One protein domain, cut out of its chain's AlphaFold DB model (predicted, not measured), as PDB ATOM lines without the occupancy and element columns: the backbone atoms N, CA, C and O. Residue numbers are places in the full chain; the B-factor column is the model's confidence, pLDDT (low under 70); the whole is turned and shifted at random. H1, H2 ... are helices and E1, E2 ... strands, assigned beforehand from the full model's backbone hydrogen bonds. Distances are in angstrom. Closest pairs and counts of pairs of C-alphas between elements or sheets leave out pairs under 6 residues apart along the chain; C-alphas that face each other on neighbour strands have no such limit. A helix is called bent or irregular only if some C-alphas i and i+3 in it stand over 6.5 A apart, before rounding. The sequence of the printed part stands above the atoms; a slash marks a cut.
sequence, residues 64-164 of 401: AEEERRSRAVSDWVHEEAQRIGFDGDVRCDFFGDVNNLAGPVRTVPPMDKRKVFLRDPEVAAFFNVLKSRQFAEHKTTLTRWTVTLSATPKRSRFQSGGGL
ATOM      1  N   ALA A  64     326.973 192.267 183.358       80.12
ATOM      2  CA  ALA A  64     326.486 192.079 181.990       80.12
ATOM      3  C   ALA A  64     326.040 193.403 181.344       80.12
ATOM      4  O   ALA A  64     326.266 193.638 180.155       80.12
ATOM      5  N   GLU A  65     325.430 194.296 182.129       83.38
ATOM      6  CA  GLU A  65     324.979 195.592 181.637       83.38
ATOM      7  C   GLU A  65     326.149 196.536 181.334       83.38
ATOM      8  O   GLU A  65     326.160 197.181 180.284       83.38
ATOM      9  N   GLU A  66     327.154 196.596 182.202       86.94
ATOM     10  CA  GLU A  66     328.373 197.372 181.989       86.94
ATOM     11  C   GLU A  66     329.148 196.855 180.774       86.94
ATOM     12  O   GLU A  66     329.598 197.658 179.958       86.94
ATOM     13  N   GLU A  67     329.248 195.533 180.590       83.94
ATOM     14  CA  GLU A  67     329.829 194.937 179.380       83.94
ATOM     15  C   GLU A  67     329.053 195.347 178.119       83.94
ATOM     16  O   GLU A  67     329.657 195.713 177.105       83.94
ATOM     17  N   ARG A  68     327.713 195.351 178.176       80.56
ATOM     18  CA  ARG A  68     326.858 195.800 177.064       80.56
ATOM     19  C   ARG A  68     327.099 197.274 176.736       80.56
ATOM     20  O   ARG A  68     327.297 197.621 175.570       80.56
ATOM     21  N   ARG A  69     327.140 198.134 177.757       87.19
ATOM     22  CA  ARG A  69     327.415 199.572 177.609       87.19
ATOM     23  C   ARG A  69     328.828 199.825 177.073       87.19
ATOM     24  O   ARG A  69     328.985 200.659 176.189       87.19
ATOM     25  N   SER A  70     329.840 199.076 177.520       89.25
ATOM     26  CA  SER A  70     331.207 199.154 176.978       89.25
ATOM     27  C   SER A  70     331.252 198.853 175.480       89.25
ATOM     28  O   SER A  70     331.868 199.605 174.727       89.25
ATOM     29  N   ARG A  71     330.568 197.796 175.021       83.81
ATOM     30  CA  ARG A  71     330.484 197.486 173.580       83.81
ATOM     31  C   ARG A  71     329.819 198.621 172.803       83.81
ATOM     32  O   ARG A  71     330.339 199.032 171.774       83.81
ATOM     33  N   ALA A  72     328.722 199.165 173.325       85.75
ATOM     34  CA  ALA A  72     328.032 200.284 172.691       85.75
ATOM     35  C   ALA A  72     328.907 201.541 172.597       85.75
ATOM     36  O   ALA A  72     328.905 202.204 171.566       85.75
ATOM     37  N   VAL A  73     329.693 201.849 173.631       90.25
ATOM     38  CA  VAL A  73     330.655 202.962 173.600       90.25
ATOM     39  C   VAL A  73     331.700 202.759 172.504       90.25
ATOM     40  O   VAL A  73     331.945 203.690 171.740       90.25
ATOM     41  N   SER A  74     332.267 201.555 172.382       88.75
ATOM     42  CA  SER A  74     333.199 201.227 171.296       88.75
ATOM     43  C   SER A  74     332.569 201.441 169.916       88.75
ATOM     44  O   SER A  74     333.190 202.073 169.061       88.75
ATOM     45  N   ASP A  75     331.323 200.992 169.721       84.44
ATOM     46  CA  ASP A  75     330.562 201.230 168.488       84.44
ATOM     47  C   ASP A  75     330.380 202.732 168.226       84.44
ATOM     48  O   ASP A  75     330.637 203.206 167.122       84.44
ATOM     49  N   TRP A  76     329.975 203.513 169.233       92.00
ATOM     50  CA  TRP A  76     329.749 204.953 169.071       92.00
ATOM     51  C   TRP A  76     331.021 205.703 168.693       92.00
ATOM     52  O   TRP A  76     330.965 206.603 167.856       92.00
ATOM     53  N   VAL A  77     332.147 205.344 169.311       91.38
ATOM     54  CA  VAL A  77     333.460 205.928 169.017       91.38
ATOM     55  C   VAL A  77     333.891 205.581 167.594       91.38
ATOM     56  O   VAL A  77     334.373 206.452 166.872       91.38
ATOM     57  N   HIS A  78     333.675 204.336 167.170       87.81
ATOM     58  CA  HIS A  78     333.990 203.902 165.813       87.81
ATOM     59  C   HIS A  78     333.128 204.613 164.760       87.81
ATOM     60  O   HIS A  78     333.654 205.144 163.783       87.81
ATOM     61  N   GLU A  79     331.814 204.676 164.979       88.12
ATOM     62  CA  GLU A  79     330.880 205.381 164.095       88.12
ATOM     63  C   GLU A  79     331.222 206.876 163.990       88.12
ATOM     64  O   GLU A  79     331.159 207.454 162.906       88.12
ATOM     65  N   GLU A  80     331.624 207.507 165.095       92.88
ATOM     66  CA  GLU A  80     332.041 208.909 165.091       92.88
ATOM     67  C   GLU A  80     333.367 209.118 164.344       92.88
ATOM     68  O   GLU A  80     333.478 210.069 163.570       92.88
ATOM     69  N   ALA A  81     334.339 208.208 164.493       89.38
ATOM     70  CA  ALA A  81     335.594 208.238 163.740       89.38
ATOM     71  C   ALA A  81     335.354 208.162 162.221       89.38
ATOM     72  O   ALA A  81     335.911 208.952 161.456       89.38
ATOM     73  N   GLN A  82     334.465 207.263 161.789       88.25
ATOM     74  CA  GLN A  82     334.055 207.164 160.385       88.25
ATOM     75  C   GLN A  82     333.358 208.440 159.907       88.25
ATOM     76  O   GLN A  82     333.666 208.949 158.830       88.25
ATOM     77  N   ARG A  83     332.456 209.003 160.723       90.38
ATOM     78  CA  ARG A  83     331.719 210.233 160.396       90.38
ATOM     79  C   ARG A  83     332.642 211.428 160.149       90.38
ATOM     80  O   ARG A  83     332.308 212.296 159.346       90.38
ATOM     81  N   ILE A  84     333.776 211.502 160.844       89.69
ATOM     82  CA  ILE A  84     334.765 212.577 160.668       89.69
ATOM     83  C   ILE A  84     335.809 212.276 159.581       89.69
ATOM     84  O   ILE A  84     336.713 213.086 159.388       89.69
ATOM     85  N   GLY A  85     335.695 211.137 158.890       86.56
ATOM     86  CA  GLY A  85     336.607 210.732 157.822       86.56
ATOM     87  C   GLY A  85     337.987 210.285 158.310       86.56
ATOM     88  O   GLY A  85     338.957 210.434 157.573       86.56
ATOM     89  N   PHE A  86     338.107 209.783 159.544       86.00
ATOM     90  CA  PHE A  86     339.381 209.262 160.041       86.00
ATOM     91  C   PHE A  86     339.678 207.891 159.416       86.00
ATOM     92  O   PHE A  86     338.957 206.923 159.658       86.00
ATOM     93  N   ASP A  87     340.752 207.811 158.628       82.50
ATOM     94  CA  ASP A  87     341.188 206.589 157.947       82.50
ATOM     95  C   ASP A  87     342.208 205.791 158.779       82.50
ATOM     96  O   ASP A  87     343.345 205.560 158.376       82.50
ATOM     97  N   GLY A  88     341.806 205.395 159.985       83.25
ATOM     98  CA  GLY A  88     342.642 204.630 160.905       83.25
ATOM     99  C   GLY A  88     341.817 203.816 161.895       83.25
ATOM    100  O   GLY A  88     340.589 203.753 161.822       83.25
ATOM    101  N   ASP A  89     342.503 203.194 162.845       85.38
ATOM    102  CA  ASP A  89     341.868 202.457 163.931       85.38
ATOM    103  C   ASP A  89     341.603 203.376 165.117       85.38
ATOM    104  O   ASP A  89     342.499 204.100 165.547       85.38
ATOM    105  N   VAL A  90     340.414 203.263 165.708       87.94
ATOM    106  CA  VAL A  90     340.111 203.828 167.027       87.94
ATOM    107  C   VAL A  90     339.700 202.702 167.964       87.94
ATOM    108  O   VAL A  90     338.917 201.828 167.585       87.94
ATOM    109  N   ARG A  91     340.238 202.708 169.183       88.19
ATOM    110  CA  ARG A  91     339.996 201.695 170.212       88.19
ATOM    111  C   ARG A  91     339.586 202.343 171.525       88.19
ATOM    112  O   ARG A  91     339.997 203.454 171.851       88.19
ATOM    113  N   CYS A  92     338.775 201.604 172.271       89.38
ATOM    114  CA  CYS A  92     338.418 201.913 173.646       89.38
ATOM    115  C   CYS A  92     339.056 200.861 174.553       89.38
ATOM    116  O   CYS A  92     338.769 199.672 174.398       89.38
ATOM    117  N   ASP A  93     339.881 201.313 175.493       90.94
ATOM    118  CA  ASP A  93     340.454 200.489 176.550       90.94
ATOM    119  C   ASP A  93     339.730 200.773 177.870       90.94
ATOM    120  O   ASP A  93     339.816 201.875 178.423       90.94
ATOM    121  N   PHE A  94     338.998 199.784 178.385       92.00
ATOM    122  CA  PHE A  94     338.208 199.928 179.611       92.00
ATOM    123  C   PHE A  94     338.983 199.429 180.835       92.00
ATOM    124  O   PHE A  94     339.172 198.221 181.008       92.00
ATOM    125  N   PHE A  95     339.409 200.346 181.704       90.31
ATOM    126  CA  PHE A  95     340.252 200.011 182.861       90.31
ATOM    127  C   PHE A  95     339.476 199.813 184.172       90.31
ATOM    128  O   PHE A  95     339.964 199.115 185.054       90.31
ATOM    129  N   GLY A  96     338.263 200.360 184.284       91.31
ATOM    130  CA  GLY A  96     337.409 200.233 185.473       91.31
ATOM    131  C   GLY A  96     337.971 200.851 186.761       91.31
ATOM    132  O   GLY A  96     339.082 201.372 186.801       91.31
ATOM    133  N   ASP A  97     337.186 200.802 187.836       91.31
ATOM    134  CA  ASP A  97     337.652 201.113 189.188       91.31
ATOM    135  C   ASP A  97     338.450 199.932 189.736       91.31
ATOM    136  O   ASP A  97     337.906 198.983 190.305       91.31
ATOM    137  N   VAL A  98     339.767 200.013 189.576       87.75
ATOM    138  CA  VAL A  98     340.693 198.979 190.032       87.75
ATOM    139  C   VAL A  98     340.644 198.746 191.533       87.75
ATOM    140  O   VAL A  98     341.193 197.738 191.951       87.75
ATOM    141  N   ASN A  99     340.040 199.613 192.354       90.06
ATOM    142  CA  ASN A  99     339.970 199.429 193.806       90.06
ATOM    143  C   ASN A  99     338.789 198.564 194.249       90.06
ATOM    144  O   ASN A  99     338.842 197.997 195.341       90.06
ATOM    145  N   ASN A 100     337.777 198.391 193.401       91.00
ATOM    146  CA  ASN A 100     336.583 197.634 193.739       91.00
ATOM    147  C   ASN A 100     336.902 196.146 194.005       91.00
ATOM    148  O   ASN A 100     337.661 195.499 193.278       91.00
ATOM    149  N   LEU A 101     336.336 195.603 195.088       90.75
ATOM    150  CA  LEU A 101     336.593 194.231 195.541       90.75
ATOM    151  C   LEU A 101     336.023 193.170 194.595       90.75
ATOM    152  O   LEU A 101     336.546 192.061 194.540       90.75
ATOM    153  N   ALA A 102     334.981 193.500 193.834       86.19
ATOM    154  CA  ALA A 102     334.372 192.607 192.855       86.19
ATOM    155  C   ALA A 102     335.177 192.481 191.550       86.19
ATOM    156  O   ALA A 102     334.874 191.620 190.725       86.19
ATOM    157  N   GLY A 103     336.182 193.341 191.383       87.75
ATOM    158  CA  GLY A 103     336.957 193.520 190.164       87.75
ATOM    159  C   GLY A 103     336.778 194.923 189.579       87.75
ATOM    160  O   GLY A 103     336.052 195.735 190.148       87.75
ATOM    161  N   PRO A 104     337.468 195.246 188.475       89.31
ATOM    162  CA  PRO A 104     337.550 196.600 187.932       89.31
ATOM    163  C   PRO A 104     336.232 197.055 187.286       89.31
ATOM    164  O   PRO A 104     336.071 196.989 186.068       89.31
ATOM    165  N   VAL A 105     335.280 197.519 188.102       90.62
ATOM    166  CA  VAL A 105     333.933 197.920 187.655       90.62
ATOM    167  C   VAL A 105     334.007 199.142 186.752       90.62
ATOM    168  O   VAL A 105     334.575 200.173 187.116       90.62
ATOM    169  N   ARG A 106     333.425 199.047 185.559       92.06
ATOM    170  CA  ARG A 106     333.510 200.111 184.560       92.06
ATOM    171  C   ARG A 106     332.475 201.197 184.811       92.06
ATOM    172  O   ARG A 106     331.286 200.931 184.943       92.06
ATOM    173  N   THR A 107     332.927 202.444 184.757       93.31
ATOM    174  CA  THR A 107     332.051 203.613 184.665       93.31
ATOM    175  C   THR A 107     331.945 204.025 183.204       93.31
ATOM    176  O   THR A 107     332.861 204.627 182.643       93.31
ATOM    177  N   VAL A 108     330.823 203.668 182.582       92.00
ATOM    178  CA  VAL A 108     330.498 203.960 181.178       92.00
ATOM    179  C   VAL A 108     329.111 204.604 181.076       92.00
ATOM    180  O   VAL A 108     328.245 204.327 181.913       92.00
ATOM    181  N   PRO A 109     328.875 205.474 180.079       92.38
ATOM    182  CA  PRO A 109     327.589 206.141 179.898       92.38
ATOM    183  C   PRO A 109     326.431 205.143 179.691       92.38
ATOM    184  O   PRO A 109     326.624 204.085 179.086       92.38
ATOM    185  N   PRO A 110     325.204 205.482 180.136       90.50
ATOM    186  CA  PRO A 110     324.007 204.717 179.793       90.50
ATOM    187  C   PRO A 110     323.751 204.693 178.277       90.50
ATOM    188  O   PRO A 110     324.110 205.630 177.563       90.50
ATOM    189  N   MET A 111     323.078 203.643 177.794       85.06
ATOM    190  CA  MET A 111     322.840 203.392 176.360       85.06
ATOM    191  C   MET A 111     322.134 204.550 175.633       85.06
ATOM    192  O   MET A 111     322.446 204.849 174.482       85.06
ATOM    193  N   ASP A 112     321.207 205.240 176.298       87.44
ATOM    194  CA  ASP A 112     320.452 206.369 175.741       87.44
ATOM    195  C   ASP A 112     321.256 207.686 175.720       87.44
ATOM    196  O   ASP A 112     320.821 208.686 175.143       87.44
ATOM    197  N   LYS A 113     322.448 207.711 176.328       92.75
ATOM    198  CA  LYS A 113     323.274 208.916 176.501       92.75
ATOM    199  C   LYS A 113     324.411 209.049 175.489       92.75
ATOM    200  O   LYS A 113     325.318 209.849 175.713       92.75
ATOM    201  N   ARG A 114     324.331 208.384 174.329       94.19
ATOM    202  CA  ARG A 114     325.314 208.518 173.230       94.19
ATOM    203  C   ARG A 114     325.698 209.970 172.929       94.19
ATOM    204  O   ARG A 114     326.875 210.303 172.876       94.19
ATOM    205  N   LYS A 115     324.707 210.851 172.739       92.88
ATOM    206  CA  LYS A 115     324.955 212.268 172.404       92.88
ATOM    207  C   LYS A 115     325.677 213.017 173.522       92.88
ATOM    208  O   LYS A 115     326.447 213.921 173.227       92.88
ATOM    209  N   VAL A 116     325.409 212.666 174.780       93.50
ATOM    210  CA  VAL A 116     326.079 213.272 175.939       93.50
ATOM    211  C   VAL A 116     327.538 212.834 175.970       93.50
ATOM    212  O   VAL A 116     328.406 213.681 176.117       93.50
ATOM    213  N   PHE A 117     327.801 211.544 175.754       95.56
ATOM    214  CA  PHE A 117     329.156 211.003 175.705       95.56
ATOM    215  C   PHE A 117     329.994 211.608 174.567       95.56
ATOM    216  O   PHE A 117     331.091 212.089 174.812       95.56
ATOM    217  N   LEU A 118     329.473 211.662 173.336       94.69
ATOM    218  CA  LEU A 118     330.223 212.209 172.191       94.69
ATOM    219  C   LEU A 118     330.451 213.730 172.266       94.69
ATOM    220  O   LEU A 118     331.323 214.255 171.580       94.69
ATOM    221  N   ARG A 119     329.658 214.444 173.074       94.50
ATOM    222  CA  ARG A 119     329.818 215.885 173.338       94.50
ATOM    223  C   ARG A 119     330.631 216.176 174.596       94.50
ATOM    224  O   ARG A 119     330.810 217.345 174.926       94.50
ATOM    225  N   ASP A 120     331.073 215.143 175.304       96.00
ATOM    226  CA  ASP A 120     331.965 215.301 176.440       96.00
ATOM    227  C   ASP A 120     333.235 216.049 175.981       96.00
ATOM    228  O   ASP A 120     333.770 215.705 174.921       96.00
ATOM    229  N   PRO A 121     333.700 217.090 176.702       96.19
ATOM    230  CA  PRO A 121     334.821 217.914 176.254       96.19
ATOM    231  C   PRO A 121     336.085 217.113 175.927       96.19
ATOM    232  O   PRO A 121     336.765 217.436 174.954       96.19
ATOM    233  N   GLU A 122     336.376 216.053 176.686       96.06
ATOM    234  CA  GLU A 122     337.561 215.213 176.475       96.06
ATOM    235  C   GLU A 122     337.419 214.356 175.210       96.06
ATOM    236  O   GLU A 122     338.356 214.235 174.419       96.06
ATOM    237  N   VAL A 123     336.217 213.822 174.967       96.38
ATOM    238  CA  VAL A 123     335.900 213.034 173.765       96.38
ATOM    239  C   VAL A 123     335.890 213.922 172.519       96.38
ATOM    240  O   VAL A 123     336.464 213.572 171.487       96.38
ATOM    241  N   ALA A 124     335.281 215.103 172.608       95.69
ATOM    242  CA  ALA A 124     335.260 216.074 171.522       95.69
ATOM    243  C   ALA A 124     336.677 216.564 171.181       95.69
ATOM    244  O   ALA A 124     337.023 216.668 170.002       95.69
ATOM    245  N   ALA A 125     337.513 216.818 172.195       95.06
ATOM    246  CA  ALA A 125     338.915 217.177 172.005       95.06
ATOM    247  C   ALA A 125     339.691 216.066 171.283       95.06
ATOM    248  O   ALA A 125     340.378 216.359 170.303       95.06
ATOM    249  N   PHE A 126     339.512 214.804 171.689       96.06
ATOM    250  CA  PHE A 126     340.113 213.649 171.019       96.06
ATOM    251  C   PHE A 126     339.769 213.618 169.519       96.06
ATOM    252  O   PHE A 126     340.665 213.588 168.675       96.06
ATOM    253  N   PHE A 127     338.486 213.727 169.153       95.25
ATOM    254  CA  PHE A 127     338.081 213.729 167.740       95.25
ATOM    255  C   PHE A 127     338.536 214.976 166.968       95.25
ATOM    256  O   PHE A 127     338.831 214.881 165.774       95.25
ATOM    257  N   ASN A 128     338.631 216.140 167.615       93.88
ATOM    258  CA  ASN A 128     339.193 217.340 166.989       93.88
ATOM    259  C   ASN A 128     340.681 217.156 166.655       93.88
ATOM    260  O   ASN A 128     341.118 217.563 165.575       93.88
ATOM    261  N   VAL A 129     341.443 216.483 167.525       92.44
ATOM    262  CA  VAL A 129     342.834 216.108 167.230       92.44
ATOM    263  C   VAL A 129     342.885 215.187 166.014       92.44
ATOM    264  O   VAL A 129     343.637 215.489 165.087       92.44
ATOM    265  N   LEU A 130     342.042 214.149 165.948       91.00
ATOM    266  CA  LEU A 130     342.018 213.221 164.806       91.00
ATOM    267  C   LEU A 130     341.695 213.907 163.475       91.00
ATOM    268  O   LEU A 130     342.305 213.576 162.462       91.00
ATOM    269  N   LYS A 131     340.801 214.905 163.469       88.88
ATOM    270  CA  LYS A 131     340.538 215.720 162.268       88.88
ATOM    271  C   LYS A 131     341.767 216.502 161.811       88.88
ATOM    272  O   LYS A 131     342.004 216.619 160.617       88.88
ATOM    273  N   SER A 132     342.524 217.056 162.758       86.88
ATOM    274  CA  SER A 132     343.682 217.914 162.466       86.88
ATOM    275  C   SER A 132     344.980 217.145 162.185       86.88
ATOM    276  O   SER A 132     345.879 217.684 161.542       86.88
ATOM    277  N   ARG A 133     345.109 215.906 162.678       81.94
ATOM    278  CA  ARG A 133     346.348 215.109 162.654       81.94
ATOM    279  C   ARG A 133     346.061 213.636 162.349       81.94
ATOM    280  O   ARG A 133     346.296 212.765 163.178       81.94
ATOM    281  N   GLN A 134     345.591 213.359 161.134       73.75
ATOM    282  CA  GLN A 134     345.157 212.017 160.713       73.75
ATOM    283  C   GLN A 134     346.271 210.948 160.700       73.75
ATOM    284  O   GLN A 134     345.971 209.761 160.726       73.75
ATOM    285  N   PHE A 135     347.548 211.347 160.702       76.19
ATOM    286  CA  PHE A 135     348.698 210.436 160.585       76.19
ATOM    287  C   PHE A 135     349.465 210.198 161.894       76.19
ATOM    288  O   PHE A 135     350.514 209.557 161.874       76.19
ATOM    289  N   ALA A 136     348.983 210.722 163.023       80.75
ATOM    290  CA  ALA A 136     349.646 210.579 164.316       80.75
ATOM    291  C   ALA A 136     348.875 209.628 165.232       80.75
ATOM    292  O   ALA A 136     347.645 209.602 165.231       80.75
ATOM    293  N   GLU A 137     349.606 208.872 166.051       88.06
ATOM    294  CA  GLU A 137     348.991 208.164 167.168       88.06
ATOM    295  C   GLU A 137     348.496 209.171 168.203       88.06
ATOM    296  O   GLU A 137     349.161 210.168 168.508       88.06
ATOM    297  N   HIS A 138     347.316 208.912 168.754       92.44
ATOM    298  CA  HIS A 138     346.749 209.760 169.787       92.44
ATOM    299  C   HIS A 138     346.057 208.925 170.850       92.44
ATOM    300  O   HIS A 138     345.416 207.920 170.551       92.44
ATOM    301  N   LYS A 139     346.191 209.341 172.107       94.06
ATOM    302  CA  LYS A 139     345.623 208.646 173.255       94.06
ATOM    303  C   LYS A 139     345.119 209.660 174.271       94.06
ATOM    304  O   LYS A 139     345.827 210.612 174.594       94.06
ATOM    305  N   THR A 140     343.922 209.427 174.793       95.31
ATOM    306  CA  THR A 140     343.299 210.268 175.816       95.31
ATOM    307  C   THR A 140     342.578 209.388 176.820       95.31
ATOM    308  O   THR A 140     341.714 208.592 176.457       95.31
ATOM    309  N   THR A 141     342.930 209.534 178.091       95.50
ATOM    310  CA  THR A 141     342.197 208.918 179.197       95.50
ATOM    311  C   THR A 141     341.097 209.870 179.629       95.50
ATOM    312  O   THR A 141     341.385 211.025 179.929       95.50
ATOM    313  N   LEU A 142     339.853 209.395 179.642       94.88
ATOM    314  CA  LEU A 142     338.715 210.199 180.075       94.88
ATOM    315  C   LEU A 142     338.684 210.239 181.608       94.88
ATOM    316  O   LEU A 142     338.877 209.215 182.261       94.88
ATOM    317  N   THR A 143     338.447 211.406 182.199       90.50
ATOM    318  CA  THR A 143     338.403 211.578 183.662       90.50
ATOM    319  C   THR A 143     337.056 211.174 184.245       90.50
ATOM    320  O   THR A 143     336.987 210.615 185.339       90.50
ATOM    321  N   ARG A 144     335.967 211.411 183.504       91.56
ATOM    322  CA  ARG A 144     334.599 211.072 183.931       91.56
ATOM    323  C   ARG A 144     334.246 209.593 183.746       91.56
ATOM    324  O   ARG A 144     333.337 209.084 184.401       91.56
ATOM    325  N   TRP A 145     334.929 208.916 182.831       92.69
ATOM    326  CA  TRP A 145     334.616 207.555 182.405       92.69
ATOM    327  C   TRP A 145     335.847 206.680 182.575       92.69
ATOM    328  O   TRP A 145     336.957 207.126 182.316       92.69
ATOM    329  N   THR A 146     335.686 205.405 182.922       93.06
ATOM    330  CA  THR A 146     336.836 204.494 183.044       93.06
ATOM    331  C   THR A 146     337.256 203.944 181.675       93.06
ATOM    332  O   THR A 146     337.269 202.727 181.456       93.06
ATOM    333  N   VAL A 147     337.509 204.848 180.727       94.12
ATOM    334  CA  VAL A 147     337.793 204.563 179.318       94.12
ATOM    335  C   VAL A 147     339.022 205.348 178.890       94.12
ATOM    336  O   VAL A 147     339.143 206.541 179.156       94.12
ATOM    337  N   THR A 148     339.924 204.679 178.187       94.81
ATOM    338  CA  THR A 148     340.985 205.330 177.428       94.81
ATOM    339  C   THR A 148     340.693 205.180 175.947       94.81
ATOM    340  O   THR A 148     340.503 204.068 175.459       94.81
ATOM    341  N   LEU A 149     340.635 206.298 175.234       94.81
ATOM    342  CA  LEU A 149     340.520 206.322 173.784       94.81
ATOM    343  C   LEU A 149     341.922 206.300 173.189       94.81
ATOM    344  O   LEU A 149     342.795 207.054 173.627       94.81
ATOM    345  N   SER A 150     342.146 205.452 172.195       93.38
ATOM    346  CA  SER A 150     343.382 205.437 171.421       93.38
ATOM    347  C   SER A 150     343.074 205.394 169.930       93.38
ATOM    348  O   SER A 150     342.105 204.771 169.505       93.38
ATOM    349  N   ALA A 151     343.882 206.088 169.137       91.75
ATOM    350  CA  ALA A 151     343.808 206.086 167.689       91.75
ATOM    351  C   ALA A 151     345.183 205.803 167.095       91.75
ATOM    352  O   ALA A 151     346.184 206.374 167.537       91.75
ATOM    353  N   THR A 152     345.215 204.953 166.072       88.44
ATOM    354  CA  THR A 152     346.423 204.652 165.301       88.44
ATOM    355  C   THR A 152     346.135 204.789 163.807       88.44
ATOM    356  O   THR A 152     345.123 204.268 163.339       88.44
ATOM    357  N   PRO A 153     347.027 205.413 163.020       81.81
ATOM    358  CA  PRO A 153     346.812 205.642 161.586       81.81
ATOM    359  C   PRO A 153     346.873 204.357 160.740       81.81
ATOM    360  O   PRO A 153     346.550 204.369 159.559       81.81
ATOM    361  N   LYS A 154     347.300 203.225 161.316       78.38
ATOM    362  CA  LYS A 154     347.297 201.922 160.642       78.38
ATOM    363  C   LYS A 154     345.994 201.187 160.939       78.38
ATOM    364  O   LYS A 154     345.684 200.955 162.106       78.38
ATOM    365  N   ARG A 155     345.293 200.750 159.890       65.25
ATOM    366  CA  ARG A 155     344.156 199.829 160.013       65.25
ATOM    367  C   ARG A 155     344.641 198.457 160.487       65.25
ATOM    368  O   ARG A 155     345.390 197.781 159.776       65.25
ATOM    369  N   SER A 156     344.218 198.022 161.666       59.16
ATOM    370  CA  SER A 156     344.366 196.629 162.089       59.16
ATOM    371  C   SER A 156     343.326 195.774 161.383       59.16
ATOM    372  O   SER A 156     342.181 196.175 161.188       59.16
ATOM    373  N   ARG A 157     343.695 194.531 161.059       50.09
ATOM    374  CA  ARG A 157     342.732 193.511 160.603       50.09
ATOM    375  C   ARG A 157     341.795 193.038 161.722       50.09
ATOM    376  O   ARG A 157     340.863 192.289 161.453       50.09
ATOM    377  N   PHE A 158     342.044 193.465 162.958       47.19
ATOM    378  CA  PHE A 158     341.283 193.089 164.140       47.19
ATOM    379  C   PHE A 158     340.763 194.342 164.839       47.19
ATOM    380  O   PHE A 158     341.537 195.108 165.415       47.19
ATOM    381  N   GLN A 159     339.444 194.517 164.802       50.47
ATOM    382  CA  GLN A 159     338.735 195.411 165.705       50.47
ATOM    383  C   GLN A 159     338.577 194.674 167.036       50.47
ATOM    384  O   GLN A 159     337.780 193.744 167.140       50.47
ATOM    385  N   SER A 160     339.347 195.046 168.055       44.56
ATOM    386  CA  SER A 160     339.034 194.645 169.426       44.56
ATOM    387  C   SER A 160     339.109 195.852 170.352       44.56
ATOM    388  O   SER A 160     340.090 196.594 170.373       44.56
ATOM    389  N   GLY A 161     338.027 196.061 171.102       49.91
ATOM    390  CA  GLY A 161     338.087 196.819 172.343       49.91
ATOM    391  C   GLY A 161     338.754 195.938 173.392       49.91
ATOM    392  O   GLY A 161     338.350 194.786 173.579       49.91
ATOM    393  N   GLY A 162     339.801 196.458 174.020       59.41
ATOM    394  CA  GLY A 162     340.469 195.823 175.145       59.41
ATOM    395  C   GLY A 162     339.859 196.298 176.458       59.41
ATOM    396  O   GLY A 162     339.273 197.374 176.559       59.41
ATOM    397  N   GLY A 163     339.979 195.501 177.507       62.03
ATOM    398  CA  GLY A 163     339.577 195.944 178.830       62.03
ATOM    399  C   GLY A 163     339.895 194.901 179.873       62.03
ATOM    400  O   GLY A 163     339.941 193.704 179.573       62.03
ATOM    401  N   LEU A 164     340.106 195.353 181.104       65.44
ATOM    402  CA  LEU A 164     340.209 194.422 182.215       65.44
ATOM    403  C   LEU A 164     338.880 193.666 182.357       65.44
ATOM    404  O   LEU A 164     337.792 194.217 182.142       65.44
TER     405      LEU A 164
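What this domain is: This is residues 64 to 164 of the 401 residues of an uncharacterized protein of Polaromonas sp. (strain JS666 / ATCC BAA-500) (UniProt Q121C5). A three-stranded sheet has one face covered by two helices, H1 over the edge strand E1 and H3 over E3 and E2, both running along the strands. The short helix H2 packs on H1, off the sheet, while the loop of residues 95 to 110 reaches past one end of the sheet and the tail folds back beside E1. The printed part has 101 residues, with three named helices and three named strands in the order H1, E1, H2, H3, E2, E3; the sheet's order is E1, E3, E2, all antiparallel, and the class is mixed, helices and strands. It is compact, with a radius of gyration of the C-alphas of 13.2 A and spans of 40 by 27 by 20 A.

How they stand to each other: H1, residues 64 to 83, is on the sheet of E1, residues 89 to 94, E3, residues 147 to 152, and E2, residues 138 to 141, at a height over the sheet of 8.9 A. H1 runs along the strands, at 24 degrees to E1 on the local plane; their closest C-alphas are those of Ser 74 and Cys 92, 5.8 A apart. E1 and E3 are antiparallel neighbours, with N 91 and O 150 within hydrogen-bond range at 2.8 A. Residues 93 to 94 of E1 also pair, parallel, with residues 162 to 163. H2, residues 111 to 118, is not on the sheet; it touches residues 69 to 77 of H1 alone, at a steep tilt of 41 degrees, the same way, with the C-alphas of Arg 69 and Met 111 closest at 6.1 A. H3, residues 121 to 132, is on the same face as H1, at a height over the sheet of 9.7 A, and lies over E3 and E2; its closest C-alphas with E2 are those of Phe 126 and Thr 140, 6.7 A apart. H1 and H3 are close but not clearly touching, with the C-alphas of Ala 81 and Phe 127 closest at 7.2 A. The sheet E1, E3, E2 and the helices H1 and H3 on one face of it make two layers, the sheet being one and the helices the other. E1, H2, H3 and E2 form a split strand-helix-strand unit, two strands running the same way with helices between them in the chain and E3 between them in the sheet; its crossover is left-handed. E2 and E3 are a hairpin, with N 140 and O 149 within hydrogen-bond range at 2.9 A. Every O i to N i+4 pair is within hydrogen-bond range in H1 and H3, but 2 of 4 in H2.

Where its parts are: H1 begins at C-alpha 64, (326.486, 192.079, 181.990), and is 28.7 A long. E1 measures 16.3 A, H2 12.2 A, H3 16.4 A and E2 10.5 A. H2 is irregular, its C-alphas 112 and 115 being 8.1 A apart. E3 is 16.5 A long and ends at C-alpha 152, (346.423, 204.652, 165.301).

The domain as a whole: The C-alphas of Leu 101 and Ser 132 are the two farthest apart, at 41.3 A. The printed part has no cut. The link from E1 to H2 is long, with 16 residues, and the other links are tight. The mean pLDDT of the printed part is 86.3, and residues 155 to 164 are under 70.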